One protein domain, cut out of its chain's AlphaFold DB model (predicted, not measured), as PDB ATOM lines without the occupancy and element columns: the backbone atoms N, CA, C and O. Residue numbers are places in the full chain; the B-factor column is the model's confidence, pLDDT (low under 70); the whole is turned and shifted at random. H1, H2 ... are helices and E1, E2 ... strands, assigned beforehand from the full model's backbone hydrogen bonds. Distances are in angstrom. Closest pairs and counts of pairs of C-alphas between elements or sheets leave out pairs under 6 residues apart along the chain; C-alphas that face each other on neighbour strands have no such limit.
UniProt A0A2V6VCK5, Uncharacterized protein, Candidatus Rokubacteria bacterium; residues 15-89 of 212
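AT A GLANCE: This is residues 15 to 89 of the 212 residues of an uncharacterized protein of Candidatus Rokubacteria bacterium (UniProt A0A2V6VCK5). Two small two-stranded sheets stand at opposite ends of an elongated body, E1 with E3 at one end and E2 with E4 at the other, and two helices, H1 and H2, lie between them at a steep tilt to each other. A long link, residues 71 to 85, runs from the E1 and E3 end back to the E2 and E4 end. The printed part has 75 residues with two named helices and four named strands, in the order E1, H1, E2, H2, E3, E4; both sheets are antiparallel and the class is mixed, helices and strands. It is compact, with a radius of gyration of the C-alphas of 12.2 A, and spans 36 by 22 by 18 A.

IN THESE COORDINATES: E1 is residues 15 to 18, beginning at C-alpha 15 (205.061, 157.422, 121.772), and E3 is residues 66 to 70, 12.4 A long. H1 is residues 24 to 37, 19.8 A long, and H2 is residues 53 to 62, 14.3 A long. E2 is residues 48 to 51, and E4 is residues 86 to 88, ending at C-alpha 88 (206.266, 140.067, 115.249).

HOW THE PARTS SIT: E1 and E3 are antiparallel at 134 degrees, with N 16 and O 68 within hydrogen-bond range at 2.9 A. H2 is near E1, with 5 pairs of C-alphas within 10 A. H1 touches H2 with residues 30 to 35 alone, closest at the C-alphas of Cys 34 and Tyr 56, 5.5 A, at a steep tilt of 52 degrees, opposite ways. The closest C-alphas of H1 and E2 are those of Ala 35 and Val 51, 5.9 A. E2 and E4 are antiparallel at 120 degrees, with N 87 and O 49 at 2.9 A. In H1 and H2 every O i to N i+4 pair is within hydrogen-bond range.

THE WHOLE: The C-alphas farthest apart, Ala 44 and His 71, are 37.0 A apart. The printed part has no cut, and the link from E3 to E4 is long. Residues 40 to 50 and 83 to 87 have pLDDT under 70.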
ATOM      1  N   HIS A  15     204.793 157.902 120.425       86.31
ATOM      2  CA  HIS A  15     205.061 157.422 121.772       86.31
ATOM      3  C   HIS A  15     206.285 156.511 121.804       86.31
ATOM      4  O   HIS A  15     206.490 155.695 120.899       86.31
ATOM      5  N   TYR A  16     207.076 156.682 122.855       90.62
ATOM      6  CA  TYR A  16     208.310 155.957 123.117       90.62
ATOM      7  C   TYR A  16     208.381 155.546 124.585       90.62
ATOM      8  O   TYR A  16     207.671 156.104 125.424       90.62
ATOM      9  N   TRP A  17     209.256 154.591 124.876       92.06
ATOM     10  CA  TRP A  17     209.459 153.984 126.182       92.06
ATOM     11  C   TRP A  17     210.890 154.171 126.672       92.06
ATOM     12  O   TRP A  17     211.826 153.938 125.914       92.06
ATOM     13  N   ASN A  18     211.057 154.507 127.945       94.06
ATOM     14  CA  ASN A  18     212.358 154.589 128.606       94.06
ATOM     15  C   ASN A  18     212.298 153.969 130.003       94.06
ATOM     16  O   ASN A  18     211.256 154.004 130.659       94.06
ATOM     17  N   ARG A  19     213.413 153.405 130.460       94.25
ATOM     18  CA  ARG A  19     213.597 152.968 131.842       94.25
ATOM     19  C   ARG A  19     215.018 153.340 132.273       94.25
ATOM     20  O   ARG A  19     215.960 152.940 131.589       94.25
ATOM     21  N   PRO A  20     215.205 154.062 133.393       90.19
ATOM     22  CA  PRO A  20     216.534 154.449 133.857       90.19
ATOM     23  C   PRO A  20     217.470 153.246 134.013       90.19
ATOM     24  O   PRO A  20     217.110 152.251 134.639       90.19
ATOM     25  N   GLY A  21     218.672 153.349 133.442       87.56
ATOM     26  CA  GLY A  21     219.688 152.293 133.492       87.56
ATOM     27  C   GLY A  21     219.423 151.085 132.586       87.56
ATOM     28  O   GLY A  21     220.205 150.141 132.637       87.56
ATOM     29  N   ALA A  22     218.364 151.102 131.770       88.38
ATOM     30  CA  ALA A  22     218.040 150.031 130.834       88.38
ATOM     31  C   ALA A  22     218.377 150.421 129.392       88.38
ATOM     32  O   ALA A  22     218.120 151.544 128.956       88.38
ATOM     33  N   GLY A  23     218.945 149.471 128.655       87.81
ATOM     34  CA  GLY A  23     219.330 149.637 127.261       87.81
ATOM     35  C   GLY A  23     218.326 149.045 126.276       87.81
ATOM     36  O   GLY A  23     217.250 148.556 126.623       87.81
ATOM     37  N   ALA A  24     218.716 149.058 125.005       84.31
ATOM     38  CA  ALA A  24     217.885 148.565 123.915       84.31
ATOM     39  C   ALA A  24     217.630 147.047 123.997       84.31
ATOM     40  O   ALA A  24     216.548 146.585 123.641       84.31
ATOM     41  N   GLU A  25     218.594 146.277 124.511       85.88
ATOM     42  CA  GLU A  25     218.448 144.834 124.754       85.88
ATOM     43  C   GLU A  25     217.412 144.539 125.844       85.88
ATOM     44  O   GLU A  25     216.562 143.664 125.669       85.88
ATOM     45  N   ASP A  26     217.427 145.314 126.933       89.44
ATOM     46  CA  ASP A  26     216.430 145.209 127.999       89.44
ATOM     47  C   ASP A  26     215.029 145.501 127.465       89.44
ATOM     48  O   ASP A  26     214.080 144.770 127.761       89.44
ATOM     49  N   PHE A  27     214.901 146.549 126.642       90.94
ATOM     50  CA  PHE A  27     213.633 146.882 126.008       90.94
ATOM     51  C   PHE A  27     213.162 145.770 125.077       90.94
ATOM     52  O   PHE A  27     212.006 145.363 125.152       90.94
ATOM     53  N   ALA A  28     214.036 145.253 124.209       87.50
ATOM     54  CA  ALA A  28     213.686 144.189 123.275       87.50
ATOM     55  C   ALA A  28     213.208 142.932 124.015       87.50
ATOM     56  O   ALA A  28     212.179 142.355 123.650       87.50
ATOM     57  N   LYS A  29     213.902 142.554 125.095       88.19
ATOM     58  CA  LYS A  29     213.524 141.429 125.951       88.19
ATOM     59  C   LYS A  29     212.158 141.652 126.595       88.19
ATOM     60  O   LYS A  29     211.238 140.873 126.335       88.19
ATOM     61  N   ASP A  30     212.002 142.728 127.365       91.31
ATOM     62  CA  ASP A  30     210.772 143.027 128.103       91.31
ATOM     63  C   ASP A  30     209.572 143.221 127.171       91.31
ATOM     64  O   ASP A  30     208.494 142.685 127.422       91.31
ATOM     65  N   SER A  31     209.771 143.936 126.061       88.56
ATOM     66  CA  SER A  31     208.756 144.149 125.030       88.56
ATOM     67  C   SER A  31     208.312 142.822 124.417       88.56
ATOM     68  O   SER A  31     207.113 142.579 124.319       88.56
ATOM     69  N   SER A  32     209.245 141.924 124.082       85.62
ATOM     70  CA  SER A  32     208.912 140.616 123.502       85.62
ATOM     71  C   SER A  32     208.173 139.696 124.478       85.62
ATOM     72  O   SER A  32     207.243 138.988 124.098       85.62
ATOM     73  N   GLU A  33     208.554 139.700 125.756       88.69
ATOM     74  CA  GLU A  33     207.887 138.903 126.785       88.69
ATOM     75  C   GLU A  33     206.473 139.434 127.053       88.69
ATOM     76  O   GLU A  33     205.518 138.657 127.085       88.69
ATOM     77  N   CYS A  34     206.319 140.758 127.169       86.56
ATOM     78  CA  CYS A  34     205.013 141.396 127.311       86.56
ATOM     79  C   CYS A  34     204.133 141.191 126.071       86.56
ATOM     80  O   CYS A  34     202.936 140.952 126.217       86.56
ATOM     81  N   ALA A  35     204.702 141.251 124.865       86.06
ATOM     82  CA  ALA A  35     203.981 140.991 123.624       86.06
ATOM     83  C   ALA A  35     203.479 139.547 123.582       86.06
ATOM     84  O   ALA A  35     202.285 139.339 123.424       86.06
ATOM     85  N   ARG A  36     204.344 138.549 123.815       82.94
ATOM     86  CA  ARG A  36     203.948 137.127 123.815       82.94
ATOM     87  C   ARG A  36     202.917 136.792 124.891       82.94
ATOM     88  O   ARG A  36     202.004 136.022 124.619       82.94
ATOM     89  N   ALA A  37     203.040 137.369 126.087       77.62
ATOM     90  CA  ALA A  37     202.095 137.131 127.179       77.62
ATOM     91  C   ALA A  37     200.696 137.711 126.906       77.62
ATOM     92  O   ALA A  37     199.714 137.217 127.452       77.62
ATOM     93  N   ASN A  38     200.614 138.749 126.069       76.31
ATOM     94  CA  ASN A  38     199.373 139.450 125.739       76.31
ATOM     95  C   ASN A  38     198.998 139.306 124.255       76.31
ATOM     96  O   ASN A  38     198.145 140.044 123.758       76.31
ATOM     97  N   ALA A  39     199.639 138.372 123.549       70.06
ATOM     98  CA  ALA A  39     199.349 138.063 122.163       70.06
ATOM     99  C   ALA A  39     198.109 137.179 122.092       70.06
ATOM    100  O   ALA A  39     198.042 136.099 122.678       70.06
ATOM    101  N   MET A  40     197.150 137.637 121.310       52.84
ATOM    102  CA  MET A  40     196.017 136.868 120.846       52.84
ATOM    103  C   MET A  40     196.277 136.438 119.403       52.84
ATOM    104  O   MET A  40     196.997 137.094 118.649       52.84
ATOM    105  N   TYR A  41     195.681 135.312 119.013       56.75
ATOM    106  CA  TYR A  41     195.658 134.858 117.619       56.75
ATOM    107  C   TYR A  41     197.061 134.706 116.989       56.75
ATOM    108  O   TYR A  41     197.356 135.269 115.936       56.75
ATOM    109  N   MET A  42     197.938 133.946 117.662       54.09
ATOM    110  CA  MET A  42     199.329 133.724 117.240       54.09
ATOM    111  C   MET A  42     199.450 132.832 115.989       54.09
ATOM    112  O   MET A  42     198.654 131.913 115.782       54.09
ATOM    113  N   SER A  43     200.506 133.041 115.194       46.84
ATOM    114  CA  SER A  43     200.902 132.147 114.100       46.84
ATOM    115  C   SER A  43     201.311 130.758 114.617       46.84
ATOM    116  O   SER A  43     201.631 130.571 115.791       46.84
ATOM    117  N   ALA A  44     201.338 129.754 113.732       39.66
ATOM    118  CA  ALA A  44     201.665 128.371 114.105       39.66
ATOM    119  C   ALA A  44     203.071 128.217 114.723       39.66
ATOM    120  O   ALA A  44     203.261 127.415 115.635       39.66
ATOM    121  N   ASN A  45     204.032 129.018 114.259       49.28
ATOM    122  CA  ASN A  45     205.389 129.103 114.802       49.28
ATOM    123  C   ASN A  45     205.528 130.107 115.961       49.28
ATOM    124  O   ASN A  45     206.624 130.267 116.486       49.28
ATOM    125  N   LYS A  46     204.433 130.751 116.396       61.12
ATOM    126  CA  LYS A  46     204.387 131.728 117.501       61.12
ATOM    127  C   LYS A  46     205.254 132.977 117.296       61.12
ATOM    128  O   LYS A  46     205.550 133.679 118.260       61.12
ATOM    129  N   GLU A  47     205.635 133.261 116.057       58.53
ATOM    130  CA  GLU A  47     206.448 134.426 115.699       58.53
ATOM    131  C   GLU A  47     205.609 135.697 115.547       58.53
ATOM    132  O   GLU A  47     206.114 136.787 115.794       58.53
ATOM    133  N   TYR A  48     204.332 135.569 115.180       59.62
ATOM    134  CA  TYR A  48     203.427 136.696 114.948       59.62
ATOM    135  C   TYR A  48     202.149 136.557 115.774       59.62
ATOM    136  O   TYR A  48     201.723 135.441 116.068       59.62
ATOM    137  N   GLY A  49     201.516 137.676 116.126       61.41
ATOM    138  CA  GLY A  49     200.216 137.705 116.803       61.41
ATOM    139  C   GLY A  49     199.656 139.121 116.927       61.41
ATOM    140  O   GLY A  49     200.379 140.095 116.731       61.41
ATOM    141  N   ILE A  50     198.369 139.231 117.252       67.75
ATOM    142  CA  ILE A  50     197.719 140.509 117.568       67.75
ATOM    143  C   ILE A  50     197.873 140.740 119.066       67.75
ATOM    144  O   ILE A  50     197.381 139.954 119.871       67.75
ATOM    145  N   VAL A  51     198.570 141.795 119.464       73.69
ATOM    146  CA  VAL A  51     198.844 142.063 120.879       73.69
ATOM    147  C   VAL A  51     197.750 142.953 121.451       73.69
ATOM    148  O   VAL A  51     197.468 144.008 120.898       73.69
ATOM    149  N   LEU A  52     197.162 142.558 122.583       71.81
ATOM    150  CA  LEU A  52     196.236 143.419 123.319       71.81
ATOM    151  C   LEU A  52     196.992 144.644 123.845       71.81
ATOM    152  O   LEU A  52     197.714 144.563 124.843       71.81
ATOM    153  N   GLU A  53     196.834 145.773 123.154       78.12
ATOM    154  CA  GLU A  53     197.673 146.959 123.313       78.12
ATOM    155  C   GLU A  53     197.701 147.481 124.762       78.12
ATOM    156  O   GLU A  53     198.774 147.725 125.321       78.12
ATOM    157  N   ASP A  54     196.542 147.596 125.414       76.19
ATOM    158  CA  ASP A  54     196.444 148.085 126.796       76.19
ATOM    159  C   ASP A  54     197.121 147.153 127.810       76.19
ATOM    160  O   ASP A  54     197.767 147.616 128.761       76.19
ATOM    161  N   ALA A  55     197.029 145.840 127.596       75.12
ATOM    162  CA  ALA A  55     197.655 144.842 128.458       75.12
ATOM    163  C   ALA A  55     199.182 144.814 128.260       75.12
ATOM    164  O   ALA A  55     199.936 144.779 129.236       75.12
ATOM    165  N   TYR A  56     199.651 144.955 127.017       87.56
ATOM    166  CA  TYR A  56     201.066 145.141 126.689       87.56
ATOM    167  C   TYR A  56     201.653 146.406 127.330       87.56
ATOM    168  O   TYR A  56     202.668 146.336 128.029       87.56
ATOM    169  N   LYS A  57     200.982 147.557 127.175       87.75
ATOM    170  CA  LYS A  57     201.383 148.827 127.805       87.75
ATOM    171  C   LYS A  57     201.433 148.701 129.326       87.75
ATOM    172  O   LYS A  57     202.356 149.209 129.961       87.75
ATOM    173  N   SER A  58     200.452 148.030 129.924       83.38
ATOM    174  CA  SER A  58     200.403 147.806 131.372       83.38
ATOM    175  C   SER A  58     201.546 146.905 131.846       83.38
ATOM    176  O   SER A  58     202.190 147.215 132.845       83.38
ATOM    177  N   CYS A  59     201.869 145.849 131.094       91.44
ATOM    178  CA  CYS A  59     203.008 144.974 131.367       91.44
ATOM    179  C   CYS A  59     204.344 145.734 131.366       91.44
ATOM    180  O   CYS A  59     205.119 145.608 132.315       91.44
ATOM    181  N   LEU A  60     204.589 146.587 130.366       92.75
ATOM    182  CA  LEU A  60     205.802 147.411 130.313       92.75
ATOM    183  C   LEU A  60     205.895 148.391 131.491       92.75
ATOM    184  O   LEU A  60     206.952 148.504 132.113       92.75
ATOM    185  N   LYS A  61     204.783 149.037 131.862       91.81
ATOM    186  CA  LYS A  61     204.727 149.911 133.044       91.81
ATOM    187  C   LYS A  61     205.063 149.161 134.335       91.81
ATOM    188  O   LYS A  61     205.832 149.671 135.144       91.81
ATOM    189  N   MET A  62     204.551 147.939 134.513       90.69
ATOM    190  CA  MET A  62     204.891 147.095 135.670       90.69
ATOM    191  C   MET A  62     206.380 146.723 135.713       90.69
ATOM    192  O   MET A  62     206.931 146.537 136.793       90.69
ATOM    193  N   ARG A  63     207.049 146.665 134.554       93.00
ATOM    194  CA  ARG A  63     208.501 146.453 134.431       93.00
ATOM    195  C   ARG A  63     209.328 147.742 134.557       93.00
ATOM    196  O   ARG A  63     210.530 147.727 134.296       93.00
ATOM    197  N   GLY A  64     208.704 148.853 134.952       91.50
ATOM    198  CA  GLY A  64     209.372 150.131 135.202       91.50
ATOM    199  C   GLY A  64     209.606 150.988 133.959       91.50
ATOM    200  O   GLY A  64     210.332 151.976 134.047       91.50
ATOM    201  N   TRP A  65     209.016 150.640 132.811       94.94
ATOM    202  CA  TRP A  65     209.095 151.467 131.608       94.94
ATOM    203  C   TRP A  65     208.101 152.630 131.665       94.94
ATOM    204  O   TRP A  65     206.914 152.461 131.958       94.94
ATOM    205  N   VAL A  66     208.578 153.822 131.322       93.50
ATOM    206  CA  VAL A  66     207.808 155.063 131.238       93.50
ATOM    207  C   VAL A  66     207.525 155.376 129.776       93.50
ATOM    208  O   VAL A  66     208.440 155.370 128.957       93.50
ATOM    209  N   ARG A  67     206.259 155.666 129.449       91.81
ATOM    210  CA  ARG A  67     205.831 156.040 128.095       91.81
ATOM    211  C   ARG A  67     205.647 157.548 127.985       91.81
ATOM    212  O   ARG A  67     204.871 158.113 128.751       91.81
ATOM    213  N   ALA A  68     206.276 158.174 126.998       87.81
ATOM    214  CA  ALA A  68     206.112 159.597 126.705       87.81
ATOM    215  C   ALA A  68     206.058 159.853 125.197       87.81
ATOM    216  O   ALA A  68     206.454 159.011 124.390       87.81
ATOM    217  N   GLN A  69     205.514 161.006 124.817       86.56
ATOM    218  CA  GLN A  69     205.448 161.428 123.426       86.56
ATOM    219  C   GLN A  69     206.676 162.276 123.082       86.56
ATOM    220  O   GLN A  69     206.951 163.263 123.759       86.56
ATOM    221  N   HIS A  70     207.372 161.916 122.006       78.31
ATOM    222  CA  HIS A  70     208.494 162.682 121.472       78.31
ATOM    223  C   HIS A  70     208.298 162.933 119.974       78.31
ATOM    224  O   HIS A  70     207.788 162.081 119.241       78.31
ATOM    225  N   HIS A  71     208.700 164.119 119.517       74.62
ATOM    226  CA  HIS A  71     208.823 164.406 118.087       74.62
ATOM    227  C   HIS A  71     210.124 163.805 117.541       74.62
ATOM    228  O   HIS A  71     210.115 163.092 116.542       74.62
ATOM    229  N   GLU A  72     211.213 164.015 118.282       77.38
ATOM    230  CA  GLU A  72     212.521 163.405 118.073       77.38
ATOM    231  C   GLU A  72     212.933 162.726 119.392       77.38
ATOM    232  O   GLU A  72     213.071 163.409 120.413       77.38
ATOM    233  N   PRO A  73     212.995 161.383 119.443       76.94
ATOM    234  CA  PRO A  73     213.275 160.660 120.677       76.94
ATOM    235  C   PRO A  73     214.771 160.728 121.031       76.94
ATOM    236  O   PRO A  73     215.614 160.605 120.138       76.94
ATOM    237  N   PRO A  74     215.132 160.858 122.319       79.19
ATOM    238  CA  PRO A  74     216.506 160.634 122.765       79.19
ATOM    239  C   PRO A  74     216.954 159.173 122.534       79.19
ATOM    240  O   PRO A  74     216.128 158.280 122.344       79.19
ATOM    241  N   ALA A  75     218.267 158.915 122.545       77.00
ATOM    242  CA  ALA A  75     218.844 157.616 122.161       77.00
ATOM    243  C   ALA A  75     218.426 156.429 123.058       77.00
ATOM    244  O   ALA A  75     218.499 155.278 122.636       77.00
ATOM    245  N   ASP A  76     217.982 156.706 124.279       84.88
ATOM    246  CA  ASP A  76     217.508 155.749 125.280       84.88
ATOM    247  C   ASP A  76     215.973 155.586 125.289       84.88
ATOM    248  O   ASP A  76     215.411 155.021 126.228       84.88
ATOM    249  N   TRP A  77     215.279 156.074 124.254       88.62
ATOM    250  CA  TRP A  77     213.827 155.965 124.103       88.62
ATOM    251  C   TRP A  77     213.447 155.049 122.940       88.62
ATOM    252  O   TRP A  77     213.769 155.296 121.777       88.62
ATOM    253  N   PHE A  78     212.693 153.997 123.241       88.88
ATOM    254  CA  PHE A  78     212.421 152.905 122.312       88.88
ATOM    255  C   PHE A  78     210.968 152.879 121.847       88.88
ATOM    256  O   PHE A  78     210.043 153.216 122.586       88.88
ATOM    257  N   ARG A  79     210.743 152.458 120.601       86.19
ATOM    258  CA  ARG A  79     209.395 152.363 120.033       86.19
ATOM    259  C   ARG A  79     208.762 151.007 120.345       86.19
ATOM    260  O   ARG A  79     209.339 149.975 120.021       86.19
ATOM    261  N   GLY A  80     207.575 151.025 120.951       85.19
ATOM    262  CA  GLY A  80     206.784 149.826 121.243       85.19
ATOM    263  C   GLY A  80     205.734 149.508 120.176       85.19
ATOM    264  O   GLY A  80     205.655 150.178 119.141       85.19
ATOM    265  N   ILE A  81     204.923 148.488 120.461       83.06
ATOM    266  CA  ILE A  81     203.730 148.124 119.682       83.06
ATOM    267  C   ILE A  81     202.609 149.122 120.004       83.06
ATOM    268  O   ILE A  81     202.346 149.407 121.171       83.06
ATOM    269  N   GLU A  82     201.999 149.687 118.962       78.44
ATOM    270  CA  GLU A  82     201.041 150.804 119.047       78.44
ATOM    271  C   GLU A  82     199.840 150.604 118.090       78.44
ATOM    272  O   GLU A  82     199.160 151.571 117.748       78.44
ATOM    273  N   SER A  83     199.632 149.387 117.568       65.56
ATOM    274  CA  SER A  83     198.491 149.051 116.706       65.56
ATOM    275  C   SER A  83     197.959 147.645 116.980       65.56
ATOM    276  O   SER A  83     198.675 146.797 117.515       65.56
ATOM    277  N   ASP A  84     196.711 147.418 116.568       57.00
ATOM    278  CA  ASP A  84     196.010 146.129 116.641       57.00
ATOM    279  C   ASP A  84     196.306 145.221 115.429       57.00
ATOM    280  O   ASP A  84     195.624 144.222 115.192       57.00
ATOM    281  N   ASP A  85     197.316 145.570 114.632       53.56
ATOM    282  CA  ASP A  85     197.753 144.746 113.511       53.56
ATOM    283  C   ASP A  85     198.572 143.545 114.014       53.56
ATOM    284  O   ASP A  85     199.208 143.615 115.070       53.56
ATOM    285  N   PRO A  86     198.624 142.430 113.262       54.34
ATOM    286  CA  PRO A  86     199.560 141.353 113.553       54.34
ATOM    287  C   PRO A  86     201.003 141.872 113.547       54.34
ATOM    288  O   PRO A  86     201.496 142.373 112.535       54.34
ATOM    289  N   VAL A  87     201.697 141.721 114.671       64.62
ATOM    290  CA  VAL A  87     203.093 142.135 114.850       64.62
ATOM    291  C   VAL A  87     203.981 140.929 115.114       64.62
ATOM    292  O   VAL A  87     203.514 139.895 115.595       64.62
ATOM    293  N   ARG A  88     205.280 141.061 114.821       70.44
ATOM    294  CA  ARG A  88     206.266 140.067 115.249       70.44
ATOM    295  C   ARG A  88     206.445 140.163 116.764       70.44
ATOM    296  O   ARG A  88     206.577 141.257 117.309       70.44
ATOM    297  N   LEU A  89     206.410 139.021 117.438       72.69
ATOM    298  CA  LEU A  89     206.423 138.933 118.899       72.69
ATOM    299  C   LEU A  89     207.839 138.888 119.476       72.69
ATOM    300  O   LEU A  89     208.034 139.137 120.665       72.69
TER     301      LEU A  89